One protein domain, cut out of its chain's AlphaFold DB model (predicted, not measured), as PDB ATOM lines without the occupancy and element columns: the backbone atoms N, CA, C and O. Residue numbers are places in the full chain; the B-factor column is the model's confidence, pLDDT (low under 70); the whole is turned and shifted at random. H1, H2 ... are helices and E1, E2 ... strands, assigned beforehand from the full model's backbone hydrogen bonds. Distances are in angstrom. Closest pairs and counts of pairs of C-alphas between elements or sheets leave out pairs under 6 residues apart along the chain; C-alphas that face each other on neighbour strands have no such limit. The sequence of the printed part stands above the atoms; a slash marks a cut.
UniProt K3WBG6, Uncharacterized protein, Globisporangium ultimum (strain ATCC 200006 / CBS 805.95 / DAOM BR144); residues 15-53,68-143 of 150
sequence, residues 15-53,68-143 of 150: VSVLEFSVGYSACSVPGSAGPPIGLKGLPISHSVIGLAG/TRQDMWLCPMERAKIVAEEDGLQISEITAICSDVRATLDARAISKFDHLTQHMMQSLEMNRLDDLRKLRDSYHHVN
ATOM      1  N   VAL A  15      19.610  97.884   7.959       77.50
ATOM      2  CA  VAL A  15      19.590  97.726   9.418       77.50
ATOM      3  C   VAL A  15      18.930  96.392   9.740       77.50
ATOM      4  O   VAL A  15      17.760  96.196   9.431       77.50
ATOM      5  N   SER A  16      19.667  95.476  10.365       75.50
ATOM      6  CA  SER A  16      19.118  94.227  10.902       75.50
ATOM      7  C   SER A  16      18.677  94.421  12.353       75.50
ATOM      8  O   SER A  16      19.475  94.861  13.184       75.50
ATOM      9  N   VAL A  17      17.438  94.057  12.669       79.81
ATOM     10  CA  VAL A  17      16.891  94.022  14.028       79.81
ATOM     11  C   VAL A  17      16.737  92.564  14.443       79.81
ATOM     12  O   VAL A  17      16.117  91.769  13.737       79.81
ATOM     13  N   LEU A  18      17.323  92.216  15.588       80.06
ATOM     14  CA  LEU A  18      17.236  90.891  16.193       80.06
ATOM     15  C   LEU A  18      16.466  90.997  17.505       80.06
ATOM     16  O   LEU A  18      16.808  91.808  18.364       80.06
ATOM     17  N   GLU A  19      15.441  90.171  17.653       82.12
ATOM     18  CA  GLU A  19      14.640  90.066  18.867       82.12
ATOM     19  C   GLU A  19      15.084  88.837  19.655       82.12
ATOM     20  O   GLU A  19      15.358  87.793  19.066       82.12
ATOM     21  N   PHE A  20      15.149  88.940  20.978       83.81
ATOM     22  CA  PHE A  20      15.589  87.860  21.859       83.81
ATOM     23  C   PHE A  20      14.645  87.754  23.050       83.81
ATOM     24  O   PHE A  20      14.128  88.766  23.521       83.81
ATOM     25  N   SER A  21      14.493  86.542  23.582       82.69
ATOM     26  CA  SER A  21      13.861  86.353  24.884       82.69
ATOM     27  C   SER A  21      14.770  86.846  26.012       82.69
ATOM     28  O   SER A  21      15.992  86.964  25.864       82.69
ATOM     29  N   VAL A  22      14.170  87.152  27.161       82.69
ATOM     30  CA  VAL A  22      14.869  87.702  28.325       82.69
ATOM     31  C   VAL A  22      15.006  86.635  29.414       82.69
ATOM     32  O   VAL A  22      14.132  85.796  29.609       82.69
ATOM     33  N   GLY A  23      16.113  86.652  30.158       77.56
ATOM     34  CA  GLY A  23      16.157  86.017  31.480       77.56
ATOM     35  C   GLY A  23      17.543  85.864  32.084       77.56
ATOM     36  O   GLY A  23      18.454  86.599  31.714       77.56
ATOM     37  N   TYR A  24      17.682  84.992  33.080       72.81
ATOM     38  CA  TYR A  24      18.804  85.060  34.026       72.81
ATOM     39  C   TYR A  24      20.153  84.646  33.464       72.81
ATOM     40  O   TYR A  24      20.251  83.701  32.682       72.81
ATOM     41  N   SER A  25      21.203  85.336  33.924       61.91
ATOM     42  CA  SER A  25      22.607  85.054  33.586       61.91
ATOM     43  C   SER A  25      22.873  84.983  32.078       61.91
ATOM     44  O   SER A  25      23.871  84.417  31.631       61.91
ATOM     45  N   ALA A  26      21.984  85.566  31.277       57.25
ATOM     46  CA  ALA A  26      22.001  85.431  29.838       57.25
ATOM     47  C   ALA A  26      22.827  86.573  29.232       57.25
ATOM     48  O   ALA A  26      22.341  87.663  28.929       57.25
ATOM     49  N   CYS A  27      24.135  86.352  29.128       55.06
ATOM     50  CA  CYS A  27      25.026  87.254  28.417       55.06
ATOM     51  C   CYS A  27      25.404  86.629  27.076       55.06
ATOM     52  O   CYS A  27      26.059  85.592  27.034       55.06
ATOM     53  N   SER A  28      25.026  87.286  25.981       48.53
ATOM     54  CA  SER A  28      25.450  86.918  24.628       48.53
ATOM     55  C   SER A  28      26.911  87.285  24.327       48.53
ATOM     56  O   SER A  28      27.410  86.963  23.252       48.53
ATOM     57  N   VAL A  29      27.617  87.944  25.259       48.38
ATOM     58  CA  VAL A  29      28.992  88.427  25.074       48.38
ATOM     59  C   VAL A  29      29.956  87.672  26.004       48.38
ATOM     60  O   VAL A  29      29.949  87.893  27.219       48.38
ATOM     61  N   PRO A  30      30.827  86.799  25.466       43.09
ATOM     62  CA  PRO A  30      31.831  86.094  26.255       43.09
ATOM     63  C   PRO A  30      32.782  87.076  26.959       43.09
ATOM     64  O   PRO A  30      33.284  88.017  26.352       43.09
ATOM     65  N   GLY A  31      33.065  86.852  28.244       53.94
ATOM     66  CA  GLY A  31      34.089  87.603  28.990       53.94
ATOM     67  C   GLY A  31      33.630  88.914  29.644       53.94
ATOM     68  O   GLY A  31      34.297  89.386  30.568       53.94
ATOM     69  N   SER A  32      32.470  89.459  29.271       55.25
ATOM     70  CA  SER A  32      31.754  90.442  30.092       55.25
ATOM     71  C   SER A  32      30.699  89.711  30.911       55.25
ATOM     72  O   SER A  32      29.885  88.987  30.348       55.25
ATOM     73  N   ALA A  33      30.684  89.866  32.235       56.78
ATOM     74  CA  ALA A  33      29.491  89.469  32.973       56.78
ATOM     75  C   ALA A  33      28.403  90.489  32.616       56.78
ATOM     76  O   ALA A  33      28.487  91.662  32.974       56.78
ATOM     77  N   GLY A  34      27.471  90.046  31.776       66.75
ATOM     78  CA  GLY A  34      26.333  90.842  31.354       66.75
ATOM     79  C   GLY A  34      25.412  91.183  32.525       66.75
ATOM     80  O   GLY A  34      25.631  90.745  33.658       66.75
ATOM     81  N   PRO A  35      24.367  91.975  32.264       72.38
ATOM     82  CA  PRO A  35      23.363  92.267  33.276       72.38
ATOM     83  C   PRO A  35      22.741  90.960  33.833       72.38
ATOM     84  O   PRO A  35      22.587  90.002  33.074       72.38
ATOM     85  N   PRO A  36      22.371  90.903  35.133       75.25
ATOM     86  CA  PRO A  36      21.768  89.705  35.752       75.25
ATOM     87  C   PRO A  36      20.500  89.271  35.008       75.25
ATOM     88  O   PRO A  36      20.292  88.109  34.672       75.25
ATOM     89  N   ILE A  37      19.715  90.305  34.712       79.94
ATOM     90  CA  ILE A  37      18.756  90.464  33.637       79.94
ATOM     91  C   ILE A  37      19.362  90.293  32.236       79.94
ATOM     92  O   ILE A  37      20.022  91.252  31.853       79.94
ATOM     93  N   GLY A  38      19.215  89.234  31.440       77.69
ATOM     94  CA  GLY A  38      19.972  89.032  30.181       77.69
ATOM     95  C   GLY A  38      19.149  88.824  28.895       77.69
ATOM     96  O   GLY A  38      17.925  88.810  28.964       77.69
ATOM     97  N   LEU A  39      19.807  88.688  27.733       81.12
ATOM     98  CA  LEU A  39      19.197  88.184  26.483       81.12
ATOM     99  C   LEU A  39      19.555  86.697  26.331       81.12
ATOM    100  O   LEU A  39      20.737  86.353  26.393       81.12
ATOM    101  N   LYS A  40      18.560  85.823  26.154       77.56
ATOM    102  CA  LYS A  40      18.712  84.358  26.109       77.56
ATOM    103  C   LYS A  40      18.963  83.855  24.679       77.56
ATOM    104  O   LYS A  40      18.263  84.229  23.746       77.56
ATOM    105  N   GLY A  41      19.907  82.920  24.546       72.94
ATOM    106  CA  GLY A  41      20.006  82.008  23.400       72.94
ATOM    107  C   GLY A  41      20.180  82.666  22.025       72.94
ATOM    108  O   GLY A  41      20.987  83.576  21.848       72.94
ATOM    109  N   LEU A  42      19.457  82.122  21.042       77.31
ATOM    110  CA  LEU A  42      19.414  82.603  19.660       77.31
ATOM    111  C   LEU A  42      18.263  83.607  19.473       77.31
ATOM    112  O   LEU A  42      17.285  83.544  20.220       77.31
ATOM    113  N   PRO A  43      18.348  84.506  18.472       79.50
ATOM    114  CA  PRO A  43      17.261  85.425  18.161       79.50
ATOM    115  C   PRO A  43      15.949  84.673  17.909       79.50
ATOM    116  O   PRO A  43      15.922  83.713  17.139       79.50
ATOM    117  N   ILE A  44      14.862  85.135  18.524       84.25
ATOM    118  CA  ILE A  44      13.504  84.632  18.277       84.25
ATOM    119  C   ILE A  44      12.899  85.236  17.007       84.25
ATOM    120  O   ILE A  44      12.006  84.648  16.403       84.25
ATOM    121  N   SER A  45      13.396  86.402  16.585       82.31
ATOM    122  CA  SER A  45      12.985  87.064  15.351       82.31
ATOM    123  C   SER A  45      14.145  87.840  14.735       82.31
ATOM    124  O   SER A  45      15.033  88.330  15.437       82.31
ATOM    125  N   HIS A  46      14.126  87.950  13.410       82.94
ATOM    126  CA  HIS A  46      15.089  88.707  12.622       82.94
ATOM    127  C   HIS A  46      14.346  89.464  11.522       82.94
ATOM    128  O   HIS A  46      13.637  88.856  10.721       82.94
ATOM    129  N   SER A  47      14.522  90.780  11.470       79.31
ATOM    130  CA  SER A  47      14.005  91.616  10.388       79.31
ATOM    131  C   SER A  47      15.100  92.518   9.832       79.31
ATOM    132  O   SER A  47      15.979  92.979  10.558       79.31
ATOM    133  N   VAL A  48      15.066  92.758   8.521       76.56
ATOM    134  CA  VAL A  48      16.038  93.606   7.825       76.56
ATOM    135  C   VAL A  48      15.292  94.774   7.202       76.56
ATOM    136  O   VAL A  48      14.449  94.587   6.332       76.56
ATOM    137  N   ILE A  49      15.604  95.987   7.647       72.31
ATOM    138  CA  ILE A  49      15.062  97.224   7.092       72.31
ATOM    139  C   ILE A  49      16.068  97.733   6.060       72.31
ATOM    140  O   ILE A  49      17.137  98.248   6.405       72.31
ATOM    141  N   GLY A  50      15.738  97.556   4.782       58.19
ATOM    142  CA  GLY A  50      16.473  98.162   3.680       58.19
ATOM    143  C   GLY A  50      16.137  99.647   3.578       58.19
ATOM    144  O   GLY A  50      14.984 100.009   3.369       58.19
ATOM    145  N   LEU A  51      17.136 100.522   3.703       58.62
ATOM    146  CA  LEU A  51      16.994 101.938   3.360       58.62
ATOM    147  C   LEU A  51      17.171 102.102   1.841       58.62
ATOM    148  O   LEU A  51      18.142 102.702   1.392       58.62
ATOM    149  N   ALA A  52      16.298 101.491   1.041       51.19
ATOM    150  CA  ALA A  52      16.302 101.643  -0.411       51.19
ATOM    151  C   ALA A  52      14.981 102.284  -0.841       51.19
ATOM    152  O   ALA A  52      13.913 101.840  -0.429       51.19
ATOM    153  N   GLY A  53      15.091 103.381  -1.592       48.44
ATOM    154  CA  GLY A  53      13.961 104.183  -2.043       48.44
ATOM    155  C   GLY A  53      12.969 103.395  -2.892       48.44
ATOM    156  O   GLY A  53      13.342 102.426  -3.547       48.44
ATOM    157  N   THR A  68      10.007 102.945  17.919       57.06
ATOM    158  CA  THR A  68      10.798 104.099  18.313       57.06
ATOM    159  C   THR A  68      12.048 103.603  19.033       57.06
ATOM    160  O   THR A  68      12.113 102.475  19.521       57.06
ATOM    161  N   ARG A  69      13.095 104.430  19.100       54.12
ATOM    162  CA  ARG A  69      14.321 104.037  19.806       54.12
ATOM    163  C   ARG A  69      14.047 103.692  21.274       54.12
ATOM    164  O   ARG A  69      14.785 102.885  21.826       54.12
ATOM    165  N   GLN A  70      12.998 104.259  21.871       54.72
ATOM    166  CA  GLN A  70      12.532 103.879  23.201       54.72
ATOM    167  C   GLN A  70      11.965 102.447  23.246       54.72
ATOM    168  O   GLN A  70      12.286 101.722  24.177       54.72
ATOM    169  N   ASP A  71      11.244 101.994  22.217       59.19
ATOM    170  CA  ASP A  71      10.652 100.642  22.157       59.19
ATOM    171  C   ASP A  71      11.694  99.518  22.018       59.19
ATOM    172  O   ASP A  71      11.392  98.347  22.228       59.19
ATOM    173  N   MET A  72      12.934  99.852  21.644       62.00
ATOM    174  CA  MET A  72      14.030  98.880  21.549       62.00
ATOM    175  C   MET A  72      14.745  98.639  22.888       62.00
ATOM    176  O   MET A  72      15.552  97.714  22.986       62.00
ATOM    177  N   TRP A  73      14.505  99.477  23.900       69.31
ATOM    178  CA  TRP A  73      15.241  99.449  25.163       69.31
ATOM    179  C   TRP A  73      14.273  99.264  26.322       69.31
ATOM    180  O   TRP A  73      13.720 100.226  26.844       69.31
ATOM    181  N   LEU A  74      14.121  98.018  26.760       74.06
ATOM    182  CA  LEU A  74      13.377  97.718  27.979       74.06
ATOM    183  C   LEU A  74      14.128  98.263  29.191       74.06
ATOM    184  O   LEU A  74      15.322  97.982  29.379       74.06
ATOM    185  N   CYS A  75      13.426  99.003  30.046       81.06
ATOM    186  CA  CYS A  75      14.021  99.426  31.303       81.06
ATOM    187  C   CYS A  75      14.261  98.197  32.205       81.06
ATOM    188  O   CYS A  75      13.570  97.180  32.087       81.06
ATOM    189  N   PRO A  76      15.230  98.244  33.138       80.69
ATOM    190  CA  PRO A  76      15.555  97.094  33.985       80.69
ATOM    191  C   PRO A  76      14.353  96.478  34.715       80.69
ATOM    192  O   PRO A  76      14.317  95.265  34.912       80.69
ATOM    193  N   MET A  77      13.360  97.295  35.078       82.44
ATOM    194  CA  MET A  77      12.170  96.836  35.793       82.44
ATOM    195  C   MET A  77      11.197  96.065  34.895       82.44
ATOM    196  O   MET A  77      10.662  95.043  35.311       82.44
ATOM    197  N   GLU A  78      11.011  96.498  33.649       84.62
ATOM    198  CA  GLU A  78      10.213  95.754  32.664       84.62
ATOM    199  C   GLU A  78      10.835  94.390  32.384       84.62
ATOM    200  O   GLU A  78      10.131  93.390  32.304       84.62
ATOM    201  N   ARG A  79      12.168  94.319  32.332       83.06
ATOM    202  CA  ARG A  79      12.885  93.050  32.161       83.06
ATOM    203  C   ARG A  79      12.670  92.113  33.346       83.06
ATOM    204  O   ARG A  79      12.447  90.929  33.136       83.06
ATOM    205  N   ALA A  80      12.713  92.633  34.573       83.62
ATOM    206  CA  ALA A  80      12.400  91.850  35.767       83.62
ATOM    207  C   ALA A  80      10.948  91.359  35.766       83.62
ATOM    208  O   ALA A  80      10.697  90.211  36.118       83.62
ATOM    209  N   LYS A  81      10.008  92.203  35.326       86.00
ATOM    210  CA  LYS A  81       8.592  91.850  35.211       86.00
ATOM    211  C   LYS A  81       8.355  90.738  34.186       86.00
ATOM    212  O   LYS A  81       7.701  89.765  34.527       86.00
ATOM    213  N   ILE A  82       8.938  90.848  32.990       86.25
ATOM    214  CA  ILE A  82       8.865  89.804  31.951       86.25
ATOM    215  C   ILE A  82       9.348  88.475  32.517       86.25
ATOM    216  O   ILE A  82       8.683  87.459  32.389       86.25
ATOM    217  N   VAL A  83      10.482  88.490  33.208       84.81
ATOM    218  CA  VAL A  83      11.046  87.275  33.788       84.81
ATOM    219  C   VAL A  83      10.179  86.717  34.922       84.81
ATOM    220  O   VAL A  83      10.013  85.506  35.015       84.81
ATOM    221  N   ALA A  84       9.587  87.571  35.758       86.94
ATOM    222  CA  ALA A  84       8.644  87.134  36.788       86.94
ATOM    223  C   ALA A  84       7.403  86.455  36.182       86.94
ATOM    224  O   ALA A  84       6.928  85.451  36.708       86.94
ATOM    225  N   GLU A  85       6.888  86.997  35.077       87.75
ATOM    226  CA  GLU A  85       5.691  86.500  34.392       87.75
ATOM    227  C   GLU A  85       5.966  85.232  33.568       87.75
ATOM    228  O   GLU A  85       5.188  84.282  33.639       87.75
ATOM    229  N   GLU A  86       7.067  85.191  32.812       85.62
ATOM    230  CA  GLU A  86       7.397  84.089  31.897       85.62
ATOM    231  C   GLU A  86       8.054  82.895  32.600       85.62
ATOM    232  O   GLU A  86       7.705  81.750  32.314       85.62
ATOM    233  N   ASP A  87       8.987  83.144  33.526       80.94
ATOM    234  CA  ASP A  87       9.711  82.084  34.244       80.94
ATOM    235  C   ASP A  87       9.020  81.729  35.587       80.94
ATOM    236  O   ASP A  87       9.447  80.805  36.279       80.94
ATOM    237  N   GLY A  88       7.940  82.434  35.959       84.50
ATOM    238  CA  GLY A  88       7.129  82.162  37.156       84.50
ATOM    239  C   GLY A  88       7.816  82.480  38.487       84.50
ATOM    240  O   GLY A  88       7.429  81.945  39.527       84.50
ATOM    241  N   LEU A  89       8.851  83.319  38.459       82.81
ATOM    242  CA  LEU A  89       9.703  83.595  39.613       82.81
ATOM    243  C   LEU A  89       9.197  84.774  40.434       82.81
ATOM    244  O   LEU A  89       8.727  85.791  39.919       82.81
ATOM    245  N   GLN A  90       9.344  84.657  41.747       89.56
ATOM    246  CA  GLN A  90       9.016  85.734  42.660       89.56
ATOM    247  C   GLN A  90      10.050  86.859  42.562       89.56
ATOM    248  O   GLN A  90      11.239  86.656  42.305       89.56
ATOM    249  N   ILE A  91       9.611  88.084  42.856       86.50
ATOM    250  CA  ILE A  91      10.495  89.258  42.894       86.50
ATOM    251  C   ILE A  91      11.654  89.074  43.889       86.50
ATOM    252  O   ILE A  91      12.759  89.565  43.650       86.50
ATOM    253  N   SER A  92      11.440  88.341  44.985       88.88
ATOM    254  CA  SER A  92      12.485  87.979  45.952       88.88
ATOM    255  C   SER A  92      13.595  87.134  45.319       88.88
ATOM    256  O   SER A  92      14.774  87.422  45.523       88.88
ATOM    257  N   GLU A  93      13.236  86.148  44.498       88.25
ATOM    258  CA  GLU A  93      14.174  85.276  43.781       88.25
ATOM    259  C   GLU A  93      14.946  86.062  42.717       88.25
ATOM    260  O   GLU A  93      16.170  85.966  42.629       88.25
ATOM    261  N   ILE A  94      14.258  86.942  41.978       85.88
ATOM    262  CA  ILE A  94      14.898  87.880  41.040       85.88
ATOM    263  C   ILE A  94      15.920  88.767  41.753       85.88
ATOM    264  O   ILE A  94      17.013  89.006  41.234       85.88
ATOM    265  N   THR A  95      15.579  89.247  42.947       88.12
ATOM    266  CA  THR A  95      16.454  90.108  43.747       88.12
ATOM    267  C   THR A  95      17.690  89.347  44.219       88.12
ATOM    268  O   THR A  95      18.799  89.873  44.109       88.12
ATOM    269  N   ALA A  96      17.523  88.101  44.674       87.31
ATOM    270  CA  ALA A  96      18.633  87.237  45.064       87.31
ATOM    271  C   ALA A  96      19.604  87.015  43.895       87.31
ATOM    272  O   ALA A  96      20.798  87.273  44.026       87.31
ATOM    273  N   ILE A  97      19.084  86.676  42.709       83.88
ATOM    274  CA  ILE A  97      19.913  86.478  41.511       83.88
ATOM    275  C   ILE A  97      20.648  87.767  41.121       83.88
ATOM    276  O   ILE A  97      21.838  87.740  40.800       83.88
ATOM    277  N   CYS A  98      19.970  88.918  41.169       84.25
ATOM    278  CA  CYS A  98      20.607  90.207  40.903       84.25
ATOM    279  C   CYS A  98      21.759  90.494  41.876       84.25
ATOM    280  O   CYS A  98      22.815  90.967  41.447       84.25
ATOM    281  N   SER A  99      21.565  90.193  43.161       86.25
ATOM    282  CA  SER A  99      22.583  90.356  44.201       86.25
ATOM    283  C   SER A  99      23.790  89.446  43.962       86.25
ATOM    284  O   SER A  99      24.928  89.913  44.006       86.25
ATOM    285  N   ASP A 100      23.567  88.177  43.624       84.00
ATOM    286  CA  ASP A 100      24.640  87.200  43.399       84.00
ATOM    287  C   ASP A 100      25.497  87.545  42.177       84.00
ATOM    288  O   ASP A 100      26.736  87.515  42.219       84.00
ATOM    289  N   VAL A 101      24.851  87.934  41.074       81.56
ATOM    290  CA  VAL A 101      25.557  88.387  39.869       81.56
ATOM    291  C   VAL A 101      26.362  89.650  40.171       81.56
ATOM    292  O   VAL A 101      27.498  89.779  39.706       81.56
ATOM    293  N   ARG A 102      25.818  90.565  40.985       82.81
ATOM    294  CA  ARG A 102      26.526  91.777  41.406       82.81
ATOM    295  C   ARG A 102      27.752  91.454  42.258       82.81
ATOM    296  O   ARG A 102      28.834  91.936  41.939       82.81
ATOM    297  N   ALA A 103      27.617  90.581  43.253       83.94
ATOM    298  CA  ALA A 103      28.735  90.135  44.079       83.94
ATOM    299  C   ALA A 103      29.843  89.489  43.228       83.94
ATOM    300  O   ALA A 103      31.027  89.773  43.404       83.94
ATOM    301  N   THR A 104      29.459  88.681  42.237       82.12
ATOM    302  CA  THR A 104      30.401  88.061  41.294       82.12
ATOM    303  C   THR A 104      31.124  89.099  40.431       82.12
ATOM    304  O   THR A 104      32.326  88.977  40.173       82.12
ATOM    305  N   LEU A 105      30.403  90.117  39.956       80.31
ATOM    306  CA  LEU A 105      30.962  91.225  39.182       80.31
ATOM    307  C   LEU A 105      31.976  92.028  39.996       80.31
ATOM    308  O   LEU A 105      33.081  92.283  39.512       80.31
ATOM    309  N   ASP A 106      31.616  92.375  41.228       84.62
ATOM    310  CA  ASP A 106      32.472  93.145  42.125       84.62
ATOM    311  C   ASP A 106      33.732  92.335  42.497       84.62
ATOM    312  O   ASP A 106      34.845  92.851  42.395       84.62
ATOM    313  N   ALA A 107      33.604  91.032  42.778       82.81
ATOM    314  CA  ALA A 107      34.748  90.151  43.030       82.81
ATOM    315  C   ALA A 107      35.722  90.076  41.837       82.81
ATOM    316  O   ALA A 107      36.942  90.133  42.014       82.81
ATOM    317  N   ARG A 108      35.210  89.999  40.599       82.12
ATOM    318  CA  ARG A 108      36.064  90.038  39.396       82.12
ATOM    319  C   ARG A 108      36.747  91.386  39.215       82.12
ATOM    320  O   ARG A 108      37.892  91.415  38.769       82.12
ATOM    321  N   ALA A 109      36.054  92.488  39.497       83.44
ATOM    322  CA  ALA A 109      36.635  93.821  39.399       83.44
ATOM    323  C   ALA A 109      37.817  93.971  40.369       83.44
ATOM    324  O   ALA A 109      38.886  94.422  39.954       83.44
ATOM    325  N   ILE A 110      37.651  93.497  41.606       84.81
ATOM    326  CA  ILE A 110      38.711  93.463  42.621       84.81
ATOM    327  C   ILE A 110      39.877  92.586  42.151       84.81
ATOM    328  O   ILE A 110      41.008  93.052  42.097       84.81
ATOM    329  N   SER A 111      39.611  91.361  41.692       82.62
ATOM    330  CA  SER A 111      40.668  90.460  41.211       82.62
ATOM    331  C   SER A 111      41.469  91.040  40.033       82.62
ATOM    332  O   SER A 111      42.694  90.909  39.986       82.62
ATOM    333  N   LYS A 112      40.810  91.728  39.089       84.19
ATOM    334  CA  LYS A 112      41.499  92.429  37.991       84.19
ATOM    335  C   LYS A 112      42.378  93.567  38.507       84.19
ATOM    336  O   LYS A 112      43.478  93.762  37.991       84.19
ATOM    337  N   PHE A 113      41.897  94.311  39.498       87.25
ATOM    338  CA  PHE A 113      42.661  95.380  40.130       87.25
ATOM    339  C   PHE A 113      43.896  94.838  40.863       87.25
ATOM    340  O   PHE A 113      44.992  95.375  40.691       87.25
ATOM    341  N   ASP A 114      43.753  93.733  41.594       90.12
ATOM    342  CA  ASP A 114      44.868  93.064  42.270       90.12
ATOM    343  C   ASP A 114      45.928  92.606  41.268       90.12
ATOM    344  O   ASP A 114      47.121  92.824  41.481       90.12
ATOM    345  N   HIS A 115      45.507  92.038  40.137       87.12
ATOM    346  CA  HIS A 115      46.438  91.589  39.108       87.12
ATOM    347  C   HIS A 115      47.234  92.748  38.489       87.12
ATOM    348  O   HIS A 115      48.450  92.646  38.320       87.12
ATOM    349  N   LEU A 116      46.576  93.879  38.206       88.88
ATOM    350  CA  LEU A 116      47.248  95.094  37.732       88.88
ATOM    351  C   LEU A 116      48.232  95.641  38.772       88.88
ATOM    352  O   LEU A 116      49.356  96.006  38.426       88.88
ATOM    353  N   THR A 117      47.827  95.654  40.041       90.56
ATOM    354  CA  THR A 117      48.663  96.120  41.153       90.56
ATOM    355  C   THR A 117      49.907  95.246  41.303       90.56
ATOM    356  O   THR A 117      51.021  95.763  41.375       90.56
ATOM    357  N   GLN A 118      49.748  93.920  41.257       90.56
ATOM    358  CA  GLN A 118      50.865  92.973  41.282       90.56
ATOM    359  C   GLN A 118      51.812  93.177  40.098       90.56
ATOM    360  O   GLN A 118      53.024  93.244  40.291       90.56
ATOM    361  N   HIS A 119      51.277  93.331  38.884       91.75
ATOM    362  CA  HIS A 119      52.089  93.569  37.693       91.75
ATOM    363  C   HIS A 119      52.887  94.881  37.793       91.75
ATOM    364  O   HIS A 119      54.065  94.931  37.438       91.75
ATOM    365  N   MET A 120      52.278  95.948  38.321       92.12
ATOM    366  CA  MET A 120      52.976  97.211  38.577       92.12
ATOM    367  C   MET A 120      54.110  97.055  39.594       92.12
ATOM    368  O   MET A 120      55.207  97.560  39.356       92.12
ATOM    369  N   MET A 121      53.867  96.354  40.706       91.94
ATOM    370  CA  MET A 121      54.891  96.116  41.726       91.94
ATOM    371  C   MET A 121      56.058  95.293  41.174       91.94
ATOM    372  O   MET A 121      57.209  95.684  41.349       91.94
ATOM    373  N   GLN A 122      55.775  94.221  40.431       91.62
ATOM    374  CA  GLN A 122      56.806  93.406  39.779       91.62
ATOM    375  C   GLN A 122      57.631  94.222  38.778       91.62
ATOM    376  O   GLN A 122      58.855  94.117  38.750       91.62
ATOM    377  N   SER A 123      56.985  95.078  37.981       91.19
ATOM    378  CA  SER A 123      57.682  95.967  37.044       91.19
ATOM    379  C   SER A 123      58.606  96.953  37.769       91.19
ATOM    380  O   SER A 123      59.764  97.124  37.386       91.19
ATOM    381  N   LEU A 124      58.137  97.561  38.864       91.69
ATOM    382  CA  LEU A 124      58.949  98.450  39.702       91.69
ATOM    383  C   LEU A 124      60.155  97.728  40.317       91.69
ATOM    384  O   LEU A 124      61.259  98.276  40.314       91.69
ATOM    385  N   GLU A 125      59.972  96.504  40.813       90.25
ATOM    386  CA  GLU A 125      61.061  95.691  41.358       90.25
ATOM    387  C   GLU A 125      62.103  95.336  40.294       90.25
ATOM    388  O   GLU A 125      63.301  95.495  40.534       90.25
ATOM    389  N   MET A 126      61.665  94.925  39.101       87.69
ATOM    390  CA  MET A 126      62.566  94.598  37.991       87.69
ATOM    391  C   MET A 126      63.377  95.818  37.545       87.69
ATOM    392  O   MET A 126      64.600  95.726  37.425       87.69
ATOM    393  N   ASN A 127      62.733  96.980  37.406       89.75
ATOM    394  CA  ASN A 127      63.420  98.230  37.070       89.75
ATOM    395  C   ASN A 127      64.467  98.602  38.129       89.75
ATOM    396  O   ASN A 127      65.604  98.933  37.797       89.75
ATOM    397  N   ARG A 128      64.120  98.473  39.417       89.31
ATOM    398  CA  ARG A 128      65.052  98.738  40.521       89.31
ATOM    399  C   ARG A 128      66.257  97.795  40.494       89.31
ATOM    400  O   ARG A 128      67.378  98.229  40.756       89.31
ATOM    401  N   LEU A 129      66.047  96.512  40.202       89.75
ATOM    402  CA  LEU A 129      67.134  95.535  40.099       89.75
ATOM    403  C   LEU A 129      68.057  95.829  38.911       89.75
ATOM    404  O   LEU A 129      69.276  95.716  39.051       89.75
ATOM    405  N   ASP A 130      67.505  96.239  37.772       88.94
ATOM    406  CA  ASP A 130      68.304  96.609  36.605       88.94
ATOM    407  C   ASP A 130      69.111  97.892  36.831       88.94
ATOM    408  O   ASP A 130      70.274  97.959  36.426       88.94
ATOM    409  N   ASP A 131      68.572  98.875  37.550       87.56
ATOM    410  CA  ASP A 131      69.322 100.078  37.924       87.56
ATOM    411  C   ASP A 131      70.489  99.762  38.869       87.56
ATOM    412  O   ASP A 131      71.604 100.260  38.679       87.56
ATOM    413  N   LEU A 132      70.289  98.860  39.836       87.31
ATOM    414  CA  LEU A 132      71.373  98.384  40.702       87.31
ATOM    415  C   LEU A 132      72.451  97.617  39.921       87.31
ATOM    416  O   LEU A 132      73.644  97.784  40.195       87.31
ATOM    417  N   ARG A 133      72.066  96.809  38.923       85.62
ATOM    418  CA  ARG A 133      73.026  96.131  38.031       85.62
ATOM    419  C   ARG A 133      73.841  97.134  37.219       85.62
ATOM    420  O   ARG A 133      75.066  97.032  37.209       85.62
ATOM    421  N   LYS A 134      73.198  98.139  36.613       86.38
ATOM    422  CA  LYS A 134      73.886  99.202  35.858       86.38
ATOM    423  C   LYS A 134      74.880  99.968  36.729       86.38
ATOM    424  O   LYS A 134      75.997 100.239  36.289       86.38
ATOM    425  N   LEU A 135      74.503 100.286  37.971       82.19
ATOM    426  CA  LEU A 135      75.404 100.925  38.931       82.19
ATOM    427  C   LEU A 135      76.627 100.047  39.213       82.19
ATOM    428  O   LEU A 135      77.755 100.520  39.085       82.19
ATOM    429  N   ARG A 136      76.426  98.763  39.530       80.06
ATOM    430  CA  ARG A 136      77.523  97.810  39.759       80.06
ATOM    431  C   ARG A 136      78.481  97.744  38.565       80.06
ATOM    432  O   ARG A 136      79.697  97.794  38.748       80.06
ATOM    433  N   ASP A 137      77.949  97.660  37.352       80.50
ATOM    434  CA  ASP A 137      78.763  97.510  36.145       80.50
ATOM    435  C   ASP A 137      79.546  98.803  35.823       80.50
ATOM    436  O   ASP A 137      80.713  98.739  35.425       80.50
ATOM    437  N   SER A 138      78.967  99.976  36.111       75.88
ATOM    438  CA  SER A 138      79.651 101.278  36.048       75.88
ATOM    439  C   SER A 138      80.841 101.359  37.017       75.88
ATOM    440  O   SER A 138      81.952 101.721  36.615       75.88
ATOM    441  N   TYR A 139      80.664 100.922  38.270       66.75
ATOM    442  CA  TYR A 139      81.745 100.889  39.267       66.75
ATOM    443  C   TYR A 139      82.934 100.014  38.835       66.75
ATOM    444  O   TYR A 139      84.091 100.364  39.085       66.75
ATOM    445  N   HIS A 140      82.683  98.894  38.154       64.62
ATOM    446  CA  HIS A 140      83.751  98.023  37.656       64.62
ATOM    447  C   HIS A 140      84.477  98.575  36.421       64.62
ATOM    448  O   HIS A 140      85.642  98.229  36.206       64.62
ATOM    449  N   HIS A 141      83.836  99.438  35.630       59.84
ATOM    450  CA  HIS A 141      84.454 100.054  34.452       59.84
ATOM    451  C   HIS A 141      85.407 101.200  34.816       59.84
ATOM    452  O   HIS A 141      86.475 101.334  34.218       59.84
ATOM    453  N   VAL A 142      85.070 102.000  35.833       59.16
ATOM    454  CA  VAL A 142      85.862 103.185  36.218       59.16
ATOM    455  C   VAL A 142      87.139 102.817  36.993       59.16
ATOM    456  O   VAL A 142      88.167 103.476  36.835       59.16
ATOM    457  N   ASN A 143      87.131 101.721  37.759       55.00
ATOM    458  CA  ASN A 143      88.252 101.328  38.628       55.00
ATOM    459  C   ASN A 143      89.356 100.491  37.951       55.00
ATOM    460  O   ASN A 143      90.289 100.049  38.617       55.00
TER     461      ASN A 143
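Overview. This is residues 15 to 53 and 68 to 143 of the 150 residues of an uncharacterized protein of Globisporangium ultimum (strain ATCC 200006 / CBS 805.95 / DAOM BR144) (UniProt K3WBG6). The model is a large L: one arm is the very long helix H2, the other is a two-strand hairpin of E1 and E2, and the short helix H1 packs at the corner. Residues 109 to 143, of which 109 to 142 belong to H2, stick out free and make much of the length. The printed part has 115 residues, with E1, E2, H1 and H2 in that order; the sheet E1 - E2 is antiparallel and the class is mixed, helices and strands. The whole is extended, with a radius of gyration of the C-alphas of 25.9 A and spans of 83 by 50 by 22 A.

Arrangement. Start at E1, residues 15 to 24, which forms an antiparallel hairpin with E2, residues 37 to 50, at 164 degrees. Look for N 17 and O 47, 2.8 A apart, and N 40 and O 21, 2.8 A, both within hydrogen-bond range. E2 bends by 84 degrees at residue 41. Next comes H1, residues 76 to 86; its closest C-alphas to E1 are those of Val 83 and Gly 23, 5.7 A apart. H2, residues 91 to 142, touches H1 with residues 91 to 94 alone, closest at the C-alphas of Ile 91 and Ala 84, 6.7 A apart. They run opposite ways at a steep tilt of 51 degrees. In H1 and H2 every O i to N i+4 pair is within hydrogen-bond range.

Along the chain. Find C-alpha 15 at (19.590, 97.726, 9.418); E1 runs 27.7 A from there, and E2 31.0 A. H1 measures 15.5 A. H2 runs 76.9 A to C-alpha 142 at (85.862, 103.185, 36.218).

Size, cuts and confidence. The C-alphas farthest apart, of Gly 53 and Asn 143, are 84.7 A apart. Residues 54 to 67 are not printed; C-alphas 53 and 68 are 20.6 A apart across this cut. The link E1 to E2 is long. Confidence is under 70 at residues 25 to 34, 50 to 53, 68 to 73 and 139 to 143.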